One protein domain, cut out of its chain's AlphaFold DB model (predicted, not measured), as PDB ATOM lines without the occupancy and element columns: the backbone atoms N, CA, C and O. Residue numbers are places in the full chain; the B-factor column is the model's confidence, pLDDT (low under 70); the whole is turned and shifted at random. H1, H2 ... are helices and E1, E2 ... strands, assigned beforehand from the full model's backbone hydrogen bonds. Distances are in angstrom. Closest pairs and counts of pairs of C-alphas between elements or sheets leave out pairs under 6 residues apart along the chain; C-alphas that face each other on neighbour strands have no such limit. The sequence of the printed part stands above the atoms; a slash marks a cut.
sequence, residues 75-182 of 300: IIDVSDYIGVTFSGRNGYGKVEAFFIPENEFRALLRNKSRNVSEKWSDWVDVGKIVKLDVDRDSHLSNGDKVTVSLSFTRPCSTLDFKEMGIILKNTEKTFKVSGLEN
ATOM      1  N   ILE A  75     -19.353  51.925  -5.705       88.44
ATOM      2  CA  ILE A  75     -18.871  50.829  -6.544       88.44
ATOM      3  C   ILE A  75     -17.551  50.344  -5.953       88.44
ATOM      4  O   ILE A  75     -16.611  51.130  -5.837       88.44
ATOM      5  N   ILE A  76     -17.499  49.069  -5.593       89.25
ATOM      6  CA  ILE A  76     -16.329  48.420  -5.013       89.25
ATOM      7  C   ILE A  76     -15.842  47.391  -6.023       89.25
ATOM      8  O   ILE A  76     -16.574  46.466  -6.376       89.25
ATOM      9  N   ASP A  77     -14.619  47.579  -6.505       92.19
ATOM     10  CA  ASP A  77     -13.899  46.536  -7.223       92.19
ATOM     11  C   ASP A  77     -13.302  45.594  -6.179       92.19
ATOM     12  O   ASP A  77     -12.434  45.994  -5.410       92.19
ATOM     13  N   VAL A  78     -13.837  44.383  -6.068       93.12
ATOM     14  CA  VAL A  78     -13.439  43.455  -5.004       93.12
ATOM     15  C   VAL A  78     -12.041  42.901  -5.266       93.12
ATOM     16  O   VAL A  78     -11.296  42.661  -4.321       93.12
ATOM     17  N   SER A  79     -11.640  42.784  -6.533       90.94
ATOM     18  CA  SER A  79     -10.320  42.289  -6.931       90.94
ATOM     19  C   SER A  79      -9.161  43.167  -6.426       90.94
ATOM     20  O   SER A  79      -8.059  42.652  -6.200       90.94
ATOM     21  N   ASP A  80      -9.417  44.458  -6.172       92.62
ATOM     22  CA  ASP A  80      -8.465  45.390  -5.548       92.62
ATOM     23  C   ASP A  80      -8.167  45.028  -4.083       92.62
ATOM     24  O   ASP A  80      -7.120  45.409  -3.564       92.62
ATOM     25  N   TYR A  81      -9.059  44.275  -3.434       92.50
ATOM     26  CA  TYR A  81      -8.950  43.888  -2.028       92.50
ATOM     27  C   TYR A  81      -8.586  42.419  -1.829       92.50
ATOM     28  O   TYR A  81      -8.462  42.005  -0.688       92.50
ATOM     29  N   ILE A  82      -8.423  41.614  -2.882       91.88
ATOM     30  CA  ILE A  82      -8.041  40.201  -2.745       91.88
ATOM     31  C   ILE A  82      -6.519  40.060  -2.831       91.88
ATOM     32  O   ILE A  82      -5.905  40.451  -3.837       91.88
ATOM     33  N   GLY A  83      -5.942  39.442  -1.800       88.25
ATOM     34  CA  GLY A  83      -4.560  38.979  -1.738       88.25
ATOM     35  C   GLY A  83      -4.459  37.479  -1.466       88.25
ATOM     36  O   GLY A  83      -5.416  36.863  -0.991       88.25
ATOM     37  N   VAL A  84      -3.296  36.912  -1.789       93.62
ATOM     38  CA  VAL A  84      -2.956  35.512  -1.514       93.62
ATOM     39  C   VAL A  84      -1.515  35.384  -1.036       93.62
ATOM     40  O   VAL A  84      -0.651  36.165  -1.443       93.62
ATOM     41  N   THR A  85      -1.259  34.367  -0.225       92.44
ATOM     42  CA  THR A  85       0.075  33.849   0.095       92.44
ATOM     43  C   THR A  85       0.143  32.390  -0.321       92.44
ATOM     44  O   THR A  85      -0.815  31.643  -0.130       92.44
ATOM     45  N   PHE A  86       1.269  31.996  -0.911       93.06
ATOM     46  CA  PHE A  86       1.569  30.606  -1.242       93.06
ATOM     47  C   PHE A  86       2.670  30.105  -0.313       93.06
ATOM     48  O   PHE A  86       3.614  30.844  -0.033       93.06
ATOM     49  N   SER A  87       2.545  28.870   0.158       87.56
ATOM     50  CA  SER A  87       3.512  28.239   1.059       87.56
ATOM     51  C   SER A  87       3.642  26.744   0.771       87.56
ATOM     52  O   SER A  87       2.772  26.149   0.134       87.56
ATOM     53  N   GLY A  88       4.731  26.136   1.239       86.81
ATOM     54  CA  GLY A  88       5.021  24.714   1.053       86.81
ATOM     55  C   GLY A  88       5.838  24.400  -0.203       86.81
ATOM     56  O   GLY A  88       6.406  25.285  -0.854       86.81
ATOM     57  N   ARG A  89       5.911  23.107  -0.528       86.50
ATOM     58  CA  ARG A  89       6.721  22.570  -1.630       86.50
ATOM     59  C   ARG A  89       5.928  22.504  -2.937       86.50
ATOM     60  O   ARG A  89       4.710  22.349  -2.942       86.50
ATOM     61  N   ASN A  90       6.617  22.603  -4.064       90.06
ATOM     62  CA  ASN A  90       6.045  22.550  -5.405       90.06
ATOM     63  C   ASN A  90       5.392  21.185  -5.694       90.06
ATOM     64  O   ASN A  90       6.111  20.250  -5.998       90.06
ATOM     65  N   GLY A  91       4.062  21.081  -5.639       90.75
ATOM     66  CA  GLY A  91       3.303  19.820  -5.716       90.75
ATOM     67  C   GLY A  91       2.452  19.561  -4.467       90.75
ATOM     68  O   GLY A  91       1.394  18.944  -4.553       90.75
ATOM     69  N   TYR A  92       2.856  20.132  -3.328       89.81
ATOM     70  CA  TYR A  92       2.153  20.092  -2.036       89.81
ATOM     71  C   TYR A  92       1.912  21.506  -1.488       89.81
ATOM     72  O   TYR A  92       1.739  21.708  -0.286       89.81
ATOM     73  N   GLY A  93       1.906  22.504  -2.375       91.31
ATOM     74  CA  GLY A  93       1.736  23.895  -1.998       91.31
ATOM     75  C   GLY A  93       0.327  24.168  -1.489       91.31
ATOM     76  O   GLY A  93      -0.641  23.544  -1.931       91.31
ATOM     77  N   LYS A  94       0.223  25.139  -0.589       94.38
ATOM     78  CA  LYS A  94      -1.031  25.651  -0.038       94.38
ATOM     79  C   LYS A  94      -1.210  27.112  -0.418       94.38
ATOM     80  O   LYS A  94      -0.244  27.811  -0.737       94.38
ATOM     81  N   VAL A  95      -2.454  27.573  -0.387       95.00
ATOM     82  CA  VAL A  95      -2.800  28.981  -0.593       95.00
ATOM     83  C   VAL A  95      -3.697  29.469   0.526       95.00
ATOM     84  O   VAL A  95      -4.675  28.825   0.894       95.00
ATOM     85  N   GLU A  96      -3.391  30.659   1.019       92.69
ATOM     86  CA  GLU A  96      -4.251  31.380   1.944       92.69
ATOM     87  C   GLU A  96      -4.712  32.666   1.269       92.69
ATOM     88  O   GLU A  96      -3.901  33.468   0.803       92.69
ATOM     89  N   ALA A  97      -6.027  32.853   1.181       92.44
ATOM     90  CA  ALA A  97      -6.634  34.046   0.611       92.44
ATOM     91  C   ALA A  97      -7.119  34.984   1.718       92.44
ATOM     92  O   ALA A  97      -7.751  34.558   2.684       92.44
ATOM     93  N   PHE A  98      -6.870  36.279   1.554       89.88
ATOM     94  CA  PHE A  98      -7.220  37.287   2.550       89.88
ATOM     95  C   PHE A  98      -7.549  38.633   1.907       89.88
ATOM     96  O   PHE A  98      -7.240  38.896   0.740       89.88
ATOM     97  N   PHE A  99      -8.200  39.499   2.683       90.56
ATOM     98  CA  PHE A  99      -8.505  40.853   2.244       90.56
ATOM     99  C   PHE A  99      -7.333  41.806   2.523       90.56
ATOM    100  O   PHE A  99      -6.760  41.789   3.610       90.56
ATOM    101  N   ILE A 100      -7.008  42.698   1.584       86.44
ATOM    102  CA  ILE A 100      -5.957  43.714   1.734       86.44
ATOM    103  C   ILE A 100      -6.500  45.109   1.375       86.44
ATOM    104  O   ILE A 100      -6.846  45.337   0.220       86.44
ATOM    105  N   PRO A 101      -6.511  46.078   2.306       90.19
ATOM    106  CA  PRO A 101      -6.414  45.913   3.756       90.19
ATOM    107  C   PRO A 101      -7.738  45.374   4.321       90.19
ATOM    108  O   PRO A 101      -8.795  45.975   4.113       90.19
ATOM    109  N   GLU A 102      -7.698  44.273   5.076       86.88
ATOM    110  CA  GLU A 102      -8.905  43.615   5.601       86.88
ATOM    111  C   GLU A 102      -9.805  44.556   6.409       86.88
ATOM    112  O   GLU A 102     -11.012  44.647   6.165       86.88
ATOM    113  N   ASN A 103      -9.210  45.303   7.340       88.75
ATOM    114  CA  ASN A 103      -9.949  46.211   8.212       88.75
ATOM    115  C   ASN A 103     -10.684  47.304   7.425       88.75
ATOM    116  O   ASN A 103     -11.819  47.641   7.766       88.75
ATOM    117  N   GLU A 104     -10.067  47.836   6.368       89.44
ATOM    118  CA  GLU A 104     -10.670  48.877   5.532       89.44
ATOM    119  C   GLU A 104     -11.826  48.321   4.704       89.44
ATOM    120  O   GLU A 104     -12.916  48.898   4.709       89.44
ATOM    121  N   PHE A 105     -11.624  47.168   4.062       89.50
ATOM    122  CA  PHE A 105     -12.660  46.516   3.267       89.50
ATOM    123  C   PHE A 105     -13.885  46.163   4.119       89.50
ATOM    124  O   PHE A 105     -15.018  46.536   3.795       89.50
ATOM    125  N   ARG A 106     -13.670  45.516   5.271       90.31
ATOM    126  CA  ARG A 106     -14.758  45.154   6.188       90.31
ATOM    127  C   ARG A 106     -15.438  46.387   6.783       90.31
ATOM    128  O   ARG A 106     -16.663  46.399   6.912       90.31
ATOM    129  N   ALA A 107     -14.688  47.439   7.123       88.69
ATOM    130  CA  ALA A 107     -15.263  48.687   7.628       88.69
ATOM    131  C   ALA A 107     -16.114  49.411   6.580       88.69
ATOM    132  O   ALA A 107     -17.180  49.927   6.922       88.69
ATOM    133  N   LEU A 108     -15.682  49.418   5.316       87.38
ATOM    134  CA  LEU A 108     -16.435  49.989   4.203       87.38
ATOM    135  C   LEU A 108     -17.810  49.326   4.068       87.38
ATOM    136  O   LEU A 108     -18.825  50.023   3.998       87.38
ATOM    137  N   LEU A 109     -17.851  47.991   4.099       87.94
ATOM    138  CA  LEU A 109     -19.092  47.222   4.010       87.94
ATOM    139  C   LEU A 109     -19.982  47.409   5.244       87.94
ATOM    140  O   LEU A 109     -21.168  47.707   5.101       87.94
ATOM    141  N   ARG A 110     -19.410  47.326   6.453       85.38
ATOM    142  CA  ARG A 110     -20.129  47.528   7.722       85.38
ATOM    143  C   ARG A 110     -20.784  48.904   7.810       85.38
ATOM    144  O   ARG A 110     -21.942  49.024   8.205       85.38
ATOM    145  N   ASN A 111     -20.054  49.962   7.458       83.00
ATOM    146  CA  ASN A 111     -20.570  51.330   7.545       83.00
ATOM    147  C   ASN A 111     -21.759  51.544   6.599       83.00
ATOM    148  O   ASN A 111     -22.681  52.287   6.927       83.00
ATOM    149  N   LYS A 112     -21.759  50.882   5.438       79.25
ATOM    150  CA  LYS A 112     -22.873  50.937   4.487       79.25
ATOM    151  C   LYS A 112     -24.065  50.095   4.932       79.25
ATOM    152  O   LYS A 112     -25.187  50.589   4.857       79.25
ATOM    153  N   SER A 113     -23.840  48.884   5.443       75.12
ATOM    154  CA  SER A 113     -24.934  48.023   5.906       75.12
ATOM    155  C   SER A 113     -25.637  48.585   7.148       75.12
ATOM    156  O   SER A 113     -26.863  48.530   7.234       75.12
ATOM    157  N   ARG A 114     -24.895  49.234   8.060       65.81
ATOM    158  CA  ARG A 114     -25.459  49.893   9.252       65.81
ATOM    159  C   ARG A 114     -26.507  50.958   8.902       65.81
ATOM    160  O   ARG A 114     -27.550  51.004   9.543       65.81
ATOM    161  N   ASN A 115     -26.274  51.742   7.849       62.12
ATOM    162  CA  ASN A 115     -27.200  52.792   7.405       62.12
ATOM    163  C   ASN A 115     -28.528  52.251   6.839       62.12
ATOM    164  O   ASN A 115     -29.476  53.013   6.691       62.12
ATOM    165  N   VAL A 116     -28.604  50.958   6.502       63.06
ATOM    166  CA  VAL A 116     -29.833  50.306   6.008       63.06
ATOM    167  C   VAL A 116     -30.512  49.473   7.087       63.06
ATOM    168  O   VAL A 116     -31.736  49.381   7.107       63.06
ATOM    169  N   SER A 117     -29.742  48.923   8.024       55.34
ATOM    170  CA  SER A 117     -30.262  48.110   9.127       55.34
ATOM    171  C   SER A 117     -31.185  48.847  10.108       55.34
ATOM    172  O   SER A 117     -31.920  48.194  10.827       55.34
ATOM    173  N   GLU A 118     -31.235  50.185  10.106       53.81
ATOM    174  CA  GLU A 118     -32.263  50.935  10.857       53.81
ATOM    175  C   GLU A 118     -33.688  50.713  10.304       53.81
ATOM    176  O   GLU A 118     -34.673  51.025  10.969       53.81
ATOM    177  N   LYS A 119     -33.808  50.152   9.093       52.25
ATOM    178  CA  LYS A 119     -35.072  49.884   8.394       52.25
ATOM    179  C   LYS A 119     -35.542  48.423   8.509       52.25
ATOM    180  O   LYS A 119     -36.694  48.139   8.193       52.25
ATOM    181  N   TRP A 120     -34.679  47.505   8.946       53.56
ATOM    182  CA  TRP A 120     -34.946  46.063   9.003       53.56
ATOM    183  C   TRP A 120     -34.768  45.561  10.442       53.56
ATOM    184  O   TRP A 120     -33.811  45.931  11.109       53.56
ATOM    185  N   SER A 121     -35.683  44.715  10.927       52.78
ATOM    186  CA  SER A 121     -35.705  44.220  12.319       52.78
ATOM    187  C   SER A 121     -34.467  43.399  12.721       52.78
ATOM    188  O   SER A 121     -34.237  43.224  13.916       52.78
ATOM    189  N   ASP A 122     -33.674  42.926  11.753       59.97
ATOM    190  CA  ASP A 122     -32.475  42.115  11.970       59.97
ATOM    191  C   ASP A 122     -31.234  42.816  11.403       59.97
ATOM    192  O   ASP A 122     -31.104  43.063  10.202       59.97
ATOM    193  N   TRP A 123     -30.290  43.140  12.285       64.44
ATOM    194  CA  TRP A 123     -29.044  43.808  11.925       64.44
ATOM    195  C   TRP A 123     -28.052  42.825  11.286       64.44
ATOM    196  O   TRP A 123     -27.645  41.852  11.925       64.44
ATOM    197  N   VAL A 124     -27.605  43.093  10.051       72.81
ATOM    198  CA  VAL A 124     -26.534  42.320   9.397       72.81
ATOM    199  C   VAL A 124     -25.282  43.176   9.193       72.81
ATOM    200  O   VAL A 124     -25.258  44.138   8.419       72.81
ATOM    201  N   ASP A 125     -24.198  42.784   9.864       81.44
ATOM    202  CA  ASP A 125     -22.853  43.288   9.586       81.44
ATOM    203  C   ASP A 125     -22.278  42.556   8.376       81.44
ATOM    204  O   ASP A 125     -21.693  41.477   8.503       81.44
ATOM    205  N   VAL A 126     -22.435  43.144   7.190       81.81
ATOM    206  CA  VAL A 126     -21.883  42.568   5.956       81.81
ATOM    207  C   VAL A 126     -20.368  42.376   6.074       81.81
ATOM    208  O   VAL A 126     -19.836  41.375   5.598       81.81
ATOM    209  N   GLY A 127     -19.677  43.268   6.791       83.56
ATOM    210  CA  GLY A 127     -18.246  43.155   7.053       83.56
ATOM    211  C   GLY A 127     -17.858  41.905   7.848       83.56
ATOM    212  O   GLY A 127     -16.723  41.459   7.716       83.56
ATOM    213  N   LYS A 128     -18.767  41.303   8.627       86.38
ATOM    214  CA  LYS A 128     -18.515  40.055   9.375       86.38
ATOM    215  C   LYS A 128     -18.851  38.786   8.604       86.38
ATOM    216  O   LYS A 128     -18.337  37.729   8.947       86.38
ATOM    217  N   ILE A 129     -19.720  38.876   7.601       86.94
ATOM    218  CA  ILE A 129     -20.181  37.696   6.861       86.94
ATOM    219  C   ILE A 129     -19.480  37.507   5.517       86.94
ATOM    220  O   ILE A 129     -19.602  36.433   4.940       86.94
ATOM    221  N   VAL A 130     -18.744  38.507   5.018       91.06
ATOM    222  CA  VAL A 130     -17.877  38.317   3.847       91.06
ATOM    223  C   VAL A 130     -16.721  37.374   4.163       91.06
ATOM    224  O   VAL A 130     -16.030  37.532   5.178       91.06
ATOM    225  N   LYS A 131     -16.499  36.428   3.255       94.25
ATOM    226  CA  LYS A 131     -15.363  35.506   3.233       94.25
ATOM    227  C   LYS A 131     -14.823  35.375   1.807       94.25
ATOM    228  O   LYS A 131     -15.462  35.826   0.856       94.25
ATOM    229  N   LEU A 132     -13.652  34.768   1.675       95.12
ATOM    230  CA  LEU A 132     -13.079  34.386   0.392       95.12
ATOM    231  C   LEU A 132     -13.129  32.865   0.280       95.12
ATOM    232  O   LEU A 132     -12.745  32.181   1.223       95.12
ATOM    233  N   ASP A 133     -13.613  32.372  -0.853       96.50
ATOM    234  CA  ASP A 133     -13.559  30.958  -1.210       96.50
ATOM    235  C   ASP A 133     -12.498  30.777  -2.299       96.50
ATOM    236  O   ASP A 133     -12.389  31.590  -3.224       96.50
ATOM    237  N   VAL A 134     -11.716  29.712  -2.176       96.75
ATOM    238  CA  VAL A 134     -10.657  29.343  -3.115       96.75
ATOM    239  C   VAL A 134     -11.085  28.069  -3.833       96.75
ATOM    240  O   VAL A 134     -11.581  27.146  -3.194       96.75
ATOM    241  N   ASP A 135     -10.929  28.023  -5.156       97.38
ATOM    242  CA  ASP A 135     -11.301  26.857  -5.969       97.38
ATOM    243  C   ASP A 135     -10.455  25.611  -5.666       97.38
ATOM    244  O   ASP A 135     -10.966  24.491  -5.708       97.38
ATOM    245  N   ARG A 136      -9.175  25.809  -5.340       96.69
ATOM    246  CA  ARG A 136      -8.244  24.769  -4.895       96.69
ATOM    247  C   ARG A 136      -7.229  25.345  -3.909       96.69
ATOM    248  O   ARG A 136      -6.499  26.274  -4.255       96.69
ATOM    249  N   ASP A 137      -7.171  24.779  -2.707       95.38
ATOM    250  CA  ASP A 137      -6.396  25.313  -1.578       95.38
ATOM    251  C   ASP A 137      -5.097  24.547  -1.250       95.38
ATOM    252  O   ASP A 137      -4.280  25.012  -0.455       95.38
ATOM    253  N   SER A 138      -4.892  23.390  -1.879       94.88
ATOM    254  CA  SER A 138      -3.832  22.425  -1.574       94.88
ATOM    255  C   SER A 138      -3.335  21.705  -2.835       94.88
ATOM    256  O   SER A 138      -3.919  21.843  -3.916       94.88
ATOM    257  N   HIS A 139      -2.235  20.951  -2.702       93.88
ATOM    258  CA  HIS A 139      -1.560  20.243  -3.801       93.88
ATOM    259  C   HIS A 139      -1.220  21.158  -4.990       93.88
ATOM    260  O   HIS A 139      -1.406  20.814  -6.160       93.88
ATOM    261  N   LEU A 140      -0.772  22.377  -4.684       94.12
ATOM    262  CA  LEU A 140      -0.432  23.381  -5.686       94.12
ATOM    263  C   LEU A 140       1.012  23.230  -6.163       94.12
ATOM    264  O   LEU A 140       1.914  22.945  -5.375       94.12
ATOM    265  N   SER A 141       1.230  23.506  -7.448       94.88
ATOM    266  CA  SER A 141       2.550  23.591  -8.079       94.88
ATOM    267  C   SER A 141       2.830  24.994  -8.627       94.88
ATOM    268  O   SER A 141       1.930  25.706  -9.069       94.88
ATOM    269  N   ASN A 142       4.096  25.404  -8.651       93.25
ATOM    270  CA  ASN A 142       4.572  26.588  -9.355       93.25
ATOM    271  C   ASN A 142       4.093  26.551 -10.813       93.25
ATOM    272  O   ASN A 142       4.394  25.627 -11.564       93.25
ATOM    273  N   GLY A 143       3.375  27.593 -11.231       94.12
ATOM    274  CA  GLY A 143       2.772  27.674 -12.560       94.12
ATOM    275  C   GLY A 143       1.267  27.424 -12.593       94.12
ATOM    276  O   GLY A 143       0.626  27.887 -13.542       94.12
ATOM    277  N   ASP A 144       0.709  26.796 -11.557       97.56
ATOM    278  CA  ASP A 144      -0.727  26.583 -11.424       97.56
ATOM    279  C   ASP A 144      -1.506  27.898 -11.370       97.56
ATOM    280  O   ASP A 144      -0.966  28.975 -11.096       97.56
ATOM    281  N   LYS A 145      -2.812  27.809 -11.625       97.31
ATOM    282  CA  LYS A 145      -3.752  28.912 -11.428       97.31
ATOM    283  C   LYS A 145      -4.713  28.569 -10.302       97.31
ATOM    284  O   LYS A 145      -5.187  27.440 -10.227       97.31
ATOM    285  N   VAL A 146      -4.992  29.564  -9.471       95.94
ATOM    286  CA  VAL A 146      -5.955  29.494  -8.369       95.94
ATOM    287  C   VAL A 146      -6.892  30.685  -8.489       95.94
ATOM    288  O   VAL A 146      -6.432  31.812  -8.694       95.94
ATOM    289  N   THR A 147      -8.193  30.450  -8.374       97.75
ATOM    290  CA  THR A 147      -9.221  31.491  -8.423       97.75
ATOM    291  C   THR A 147      -9.812  31.705  -7.043       97.75
ATOM    292  O   THR A 147     -10.353  30.796  -6.422       97.75
ATOM    293  N   VAL A 148      -9.728  32.948  -6.578       97.00
ATOM    294  CA  VAL A 148     -10.316  33.385  -5.315       97.00
ATOM    295  C   VAL A 148     -11.589  34.162  -5.611       97.00
ATOM    296  O   VAL A 148     -11.565  35.100  -6.411       97.00
ATOM    297  N   SER A 149     -12.683  33.797  -4.950       96.88
ATOM    298  CA  SER A 149     -14.008  34.389  -5.124       96.88
ATOM    299  C   SER A 149     -14.548  34.961  -3.813       96.88
ATOM    300  O   SER A 149     -14.326  34.424  -2.728       96.88
ATOM    301  N   LEU A 150     -15.266  36.079  -3.901       95.00
ATOM    302  CA  LEU A 150     -16.016  36.623  -2.780       95.00
ATOM    303  C   LEU A 150     -17.234  35.747  -2.502       95.00
ATOM    304  O   LEU A 150     -18.068  35.524  -3.376       95.00
ATOM    305  N   SER A 151     -17.372  35.347  -1.248       91.81
ATOM    306  CA  SER A 151     -18.466  34.519  -0.765       91.81
ATOM    307  C   SER A 151     -18.970  35.037   0.584       91.81
ATOM    308  O   SER A 151     -18.469  36.026   1.134       91.81
ATOM    309  N   PHE A 152     -20.002  34.393   1.122       88.38
ATOM    310  CA  PHE A 152     -20.667  34.816   2.352       88.38
ATOM    311  C   PHE A 152     -20.913  33.618   3.272       88.38
ATOM    312  O   PHE A 152     -21.337  32.559   2.821       88.38
ATOM    313  N   THR A 153     -20.674  33.768   4.578       85.44
ATOM    314  CA  THR A 153     -20.928  32.704   5.576       85.44
ATOM    315  C   THR A 153     -22.409  32.403   5.789       85.44
ATOM    316  O   THR A 153     -22.751  31.376   6.370       85.44
ATOM    317  N   ARG A 154     -23.306  33.277   5.327       75.69
ATOM    318  CA  ARG A 154     -24.755  33.064   5.341       75.69
ATOM    319  C   ARG A 154     -25.341  33.362   3.961       75.69
ATOM    320  O   ARG A 154     -24.842  34.269   3.293       75.69
ATOM    321  N   PRO A 155     -26.391  32.636   3.536       65.12
ATOM    322  CA  PRO A 155     -27.008  32.851   2.236       65.12
ATOM    323  C   PRO A 155     -27.493  34.296   2.084       65.12
ATOM    324  O   PRO A 155     -28.205  34.834   2.927       65.12
ATOM    325  N   CYS A 156     -27.091  34.907   0.971       55.25
ATOM    326  CA  CYS A 156     -27.296  36.315   0.634       55.25
ATOM    327  C   CYS A 156     -28.721  36.628   0.134       55.25
ATOM    328  O   CYS A 156     -28.997  37.754  -0.268       55.25
ATOM    329  N   SER A 157     -29.652  35.665   0.156       56.97
ATOM    330  CA  SER A 157     -31.048  35.879  -0.265       56.97
ATOM    331  C   SER A 157     -31.784  36.936   0.573       56.97
ATOM    332  O   SER A 157     -32.860  37.381   0.185       56.97
ATOM    333  N   THR A 158     -31.191  37.367   1.689       57.22
ATOM    334  CA  THR A 158     -31.668  38.437   2.574       57.22
ATOM    335  C   THR A 158     -30.906  39.763   2.429       57.22
ATOM    336  O   THR A 158     -31.216  40.713   3.143       57.22
ATOM    337  N   LEU A 159     -29.912  39.862   1.535       67.88
ATOM    338  CA  LEU A 159     -29.074  41.057   1.377       67.88
ATOM    339  C   LEU A 159     -29.234  41.656  -0.017       67.88
ATOM    340  O   LEU A 159     -28.743  41.113  -1.007       67.88
ATOM    341  N   ASP A 160     -29.847  42.835  -0.085       76.81
ATOM    342  CA  ASP A 160     -29.819  43.656  -1.289       76.81
ATOM    343  C   ASP A 160     -28.712  44.716  -1.180       76.81
ATOM    344  O   ASP A 160     -28.879  45.796  -0.604       76.81
ATOM    345  N   PHE A 161     -27.551  44.418  -1.770       79.19
ATOM    346  CA  PHE A 161     -26.430  45.360  -1.842       79.19
ATOM    347  C   PHE A 161     -26.810  46.686  -2.512       79.19
ATOM    348  O   PHE A 161     -26.283  47.730  -2.124       79.19
ATOM    349  N   LYS A 162     -27.748  46.689  -3.472       80.31
ATOM    350  CA  LYS A 162     -28.198  47.929  -4.114       80.31
ATOM    351  C   LYS A 162     -29.016  48.782  -3.149       80.31
ATOM    352  O   LYS A 162     -28.879  50.003  -3.201       80.31
ATOM    353  N   GLU A 163     -29.814  48.190  -2.262       77.94
ATOM    354  CA  GLU A 163     -30.470  48.949  -1.185       77.94
ATOM    355  C   GLU A 163     -29.450  49.554  -0.217       77.94
ATOM    356  O   GLU A 163     -29.602  50.701   0.197       77.94
ATOM    357  N   MET A 164     -28.348  48.843   0.044       79.31
ATOM    358  CA  MET A 164     -27.196  49.342   0.816       79.31
ATOM    359  C   MET A 164     -26.367  50.408   0.093       79.31
ATOM    360  O   MET A 164     -25.394  50.931   0.646       79.31
ATOM    361  N   GLY A 165     -26.730  50.751  -1.145       81.94
ATOM    362  CA  GLY A 165     -25.966  51.674  -1.973       81.94
ATOM    363  C   GLY A 165     -24.580  51.126  -2.319       81.94
ATOM    364  O   GLY A 165     -23.655  51.912  -2.501       81.94
ATOM    365  N   ILE A 166     -24.414  49.804  -2.390       85.94
ATOM    366  CA  ILE A 166     -23.175  49.112  -2.753       85.94
ATOM    367  C   ILE A 166     -23.365  48.386  -4.086       85.94
ATOM    368  O   ILE A 166     -24.399  47.780  -4.359       85.94
ATOM    369  N   ILE A 167     -22.335  48.425  -4.928       87.81
ATOM    370  CA  ILE A 167     -22.238  47.579  -6.116       87.81
ATOM    371  C   ILE A 167     -20.872  46.916  -6.097       87.81
ATOM    372  O   ILE A 167     -19.858  47.599  -6.218       87.81
ATOM    373  N   LEU A 168     -20.862  45.594  -5.964       89.94
ATOM    374  CA  LEU A 168     -19.651  44.785  -6.026       89.94
ATOM    375  C   LEU A 168     -19.372  44.415  -7.488       89.94
ATOM    376  O   LEU A 168     -20.278  43.994  -8.209       89.94
ATOM    377  N   LYS A 169     -18.134  44.607  -7.938       93.75
ATOM    378  CA  LYS A 169     -17.642  44.202  -9.261       93.75
ATOM    379  C   LYS A 169     -16.376  43.376  -9.110       93.75
ATOM    380  O   LYS A 169     -15.690  43.520  -8.105       93.75
ATOM    381  N   ASN A 170     -16.076  42.564 -10.127       92.62
ATOM    382  CA  ASN A 170     -14.877  41.725 -10.177       92.62
ATOM    383  C   ASN A 170     -14.707  40.942  -8.867       92.62
ATOM    384  O   ASN A 170     -13.707  41.060  -8.167       92.62
ATOM    385  N   THR A 171     -15.756  40.202  -8.506       95.44
ATOM    386  CA  THR A 171     -15.847  39.412  -7.270       95.44
ATOM    387  C   THR A 171     -14.939  38.190  -7.275       95.44
ATOM    388  O   THR A 171     -14.934  37.449  -6.302       95.44
ATOM    389  N   GLU A 172     -14.183  37.980  -8.348       96.75
ATOM    390  CA  GLU A 172     -13.266  36.868  -8.537       96.75
ATOM    391  C   GLU A 172     -11.930  37.395  -9.059       96.75
ATOM    392  O   GLU A 172     -11.887  38.358  -9.834       96.75
ATOM    393  N   LYS A 173     -10.834  36.764  -8.635       95.62
ATOM    394  CA  LYS A 173      -9.478  37.081  -9.081       95.62
ATOM    395  C   LYS A 173      -8.642  35.812  -9.166       95.62
ATOM    396  O   LYS A 173      -8.547  35.059  -8.200       95.62
ATOM    397  N   THR A 174      -8.011  35.603 -10.316       97.19
ATOM    398  CA  THR A 174      -7.113  34.468 -10.546       97.19
ATOM    399  C   THR A 174      -5.664  34.872 -10.304       97.19
ATOM    400  O   THR A 174      -5.194  35.885 -10.828       97.19
ATOM    401  N   PHE A 175      -4.945  34.045  -9.555       93.06
ATOM    402  CA  PHE A 175      -3.522  34.176  -9.271       93.06
ATOM    403  C   PHE A 175      -2.749  33.034  -9.922       93.06
ATOM    404  O   PHE A 175      -3.249  31.914 -10.029       93.06
ATOM    405  N   LYS A 176      -1.521  33.324 -10.357       96.38
ATOM    406  CA  LYS A 176      -0.561  32.298 -10.761       96.38
ATOM    407  C   LYS A 176       0.268  31.914  -9.538       96.38
ATOM    408  O   LYS A 176       0.838  32.800  -8.906       96.38
ATOM    409  N   VAL A 177       0.331  30.624  -9.231       95.25
ATOM    410  CA  VAL A 177       1.118  30.082  -8.123       95.25
ATOM    411  C   VAL A 177       2.603  30.233  -8.442       95.25
ATOM    412  O   VAL A 177       3.058  29.896  -9.541       95.25
ATOM    413  N   SER A 178       3.357  30.768  -7.489       92.38
ATOM    414  CA  SER A 178       4.804  30.959  -7.590       92.38
ATOM    415  C   SER A 178       5.426  31.051  -6.205       92.38
ATOM    416  O   SER A 178       4.770  31.530  -5.284       92.38
ATOM    417  N   GLY A 179       6.707  30.703  -6.096       89.25
ATOM    418  CA  GLY A 179       7.464  30.818  -4.848       89.25
ATOM    419  C   GLY A 179       7.364  29.590  -3.944       89.25
ATOM    420  O   GLY A 179       7.834  29.657  -2.818       89.25
ATOM    421  N   LEU A 180       6.785  28.486  -4.430       89.00
ATOM    422  CA  LEU A 180       6.861  27.197  -3.743       89.00
ATOM    423  C   LEU A 180       8.272  26.622  -3.878       89.00
ATOM    424  O   LEU A 180       8.895  26.741  -4.939       89.00
ATOM    425  N   GLU A 181       8.756  25.984  -2.822       87.88
ATOM    426  CA  GLU A 181      10.105  25.419  -2.773       87.88
ATOM    427  C   GLU A 181      10.223  24.152  -3.628       87.88
ATOM    428  O   GLU A 181       9.259  23.404  -3.797       87.88
ATOM    429  N   ASN A 182      11.407  23.904  -4.187       88.75
ATOM    430  CA  ASN A 182      11.678  22.681  -4.946       88.75
ATOM    431  C   ASN A 182      12.070  21.528  -4.015       88.75
ATOM    432  O   ASN A 182      12.502  21.754  -2.888       88.75
TER     433      ASN A 182
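AT A GLANCE: This is residues 75 to 182 of the 300 residues of an uncharacterized protein of Oscillospiraceae bacterium (UniProt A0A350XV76). The model is a narrow rod in which a small two-layer sandwich, the hairpin E2 and E3 partly face to face with the three-stranded sheet E4, E5 and E7, makes one half. In the other half helix H2 runs out along the length of the rod, with the short strand pair E1 and E6 and the loop of residues 153 to 165. The printed part has 108 residues with three named helices and seven named strands, in the order E1, H1, E2, E3, H2, H3, E4, E5, E6, E7; the class is mixed, helices and strands. The sheets E4 - E5 - E7 and E2 - E3 are antiparallel and E1 - E6 is parallel. The whole is loose, with a radius of gyration of the C-alphas of 16.2 A and spans of 56 by 22 by 19 A.

IN THESE COORDINATES: E1 is residues 75 to 77 and begins at C-alpha 75 (-18.871, 50.829, -6.544). H1 is residues 78 to 81. E2, residues 82 to 87, and E3, residues 94 to 99, are each 17.1 A long. H2, residues 102 to 117, is 22.1 A long and begins at C-alpha 102 (-8.905, 43.615, 5.601). H3 is residues 126 to 129, and E4, 13.5 A, is residues 130 to 134. E5, residues 145 to 152, is 22.6 A long. E6 is residues 166 to 169, and E7, residues 172 to 176, is 13.7 A long and ends at C-alpha 176 (-0.561, 32.298, -10.761).

HOW THE PARTS SIT: E4 and E7 are the edge strands beside E5. In the hairpin E4 and E5, N 131 and O 151 are 2.9 A apart, within hydrogen-bond range; between E5 and E7, N 175 and O 146 are at 2.8 A. The hairpin E2 and E3, with N 94 and O 87 at 2.8 A, forms a sandwich with this sheet, two sheets face to face, their strands at 37 degrees. The closest C-alphas of E3 and E4, Ala 97 and Leu 132, are 6.5 A apart. H3 is only just on the sheet E4, E5, E7, with 5 pairs of C-alphas within 10 A, and only grazes it with residues 126 to 129. H2 touches H3, closest at the C-alphas of Arg 106 and Gly 127, 4.1 A, and is not on that sheet. E1 and E6 are parallel, with N 76 and O 167 at 2.8 A, and E6 runs on into E7 at 35 degrees across a break of 2 residues. In H2, 10 of 12 O i to N i+4 pairs are within hydrogen-bond range; H1 and H3 are too short for such a pair.

THE WHOLE: The two C-alphas farthest apart, those of Lys 119 and Asn 182, are 55.7 A apart. The printed part has no cut, and the link from E5 to E6, 13 residues, is long. Mean pLDDT of the printed part is 85.7; residues 114 to 123 and 155 to 159 are under 70.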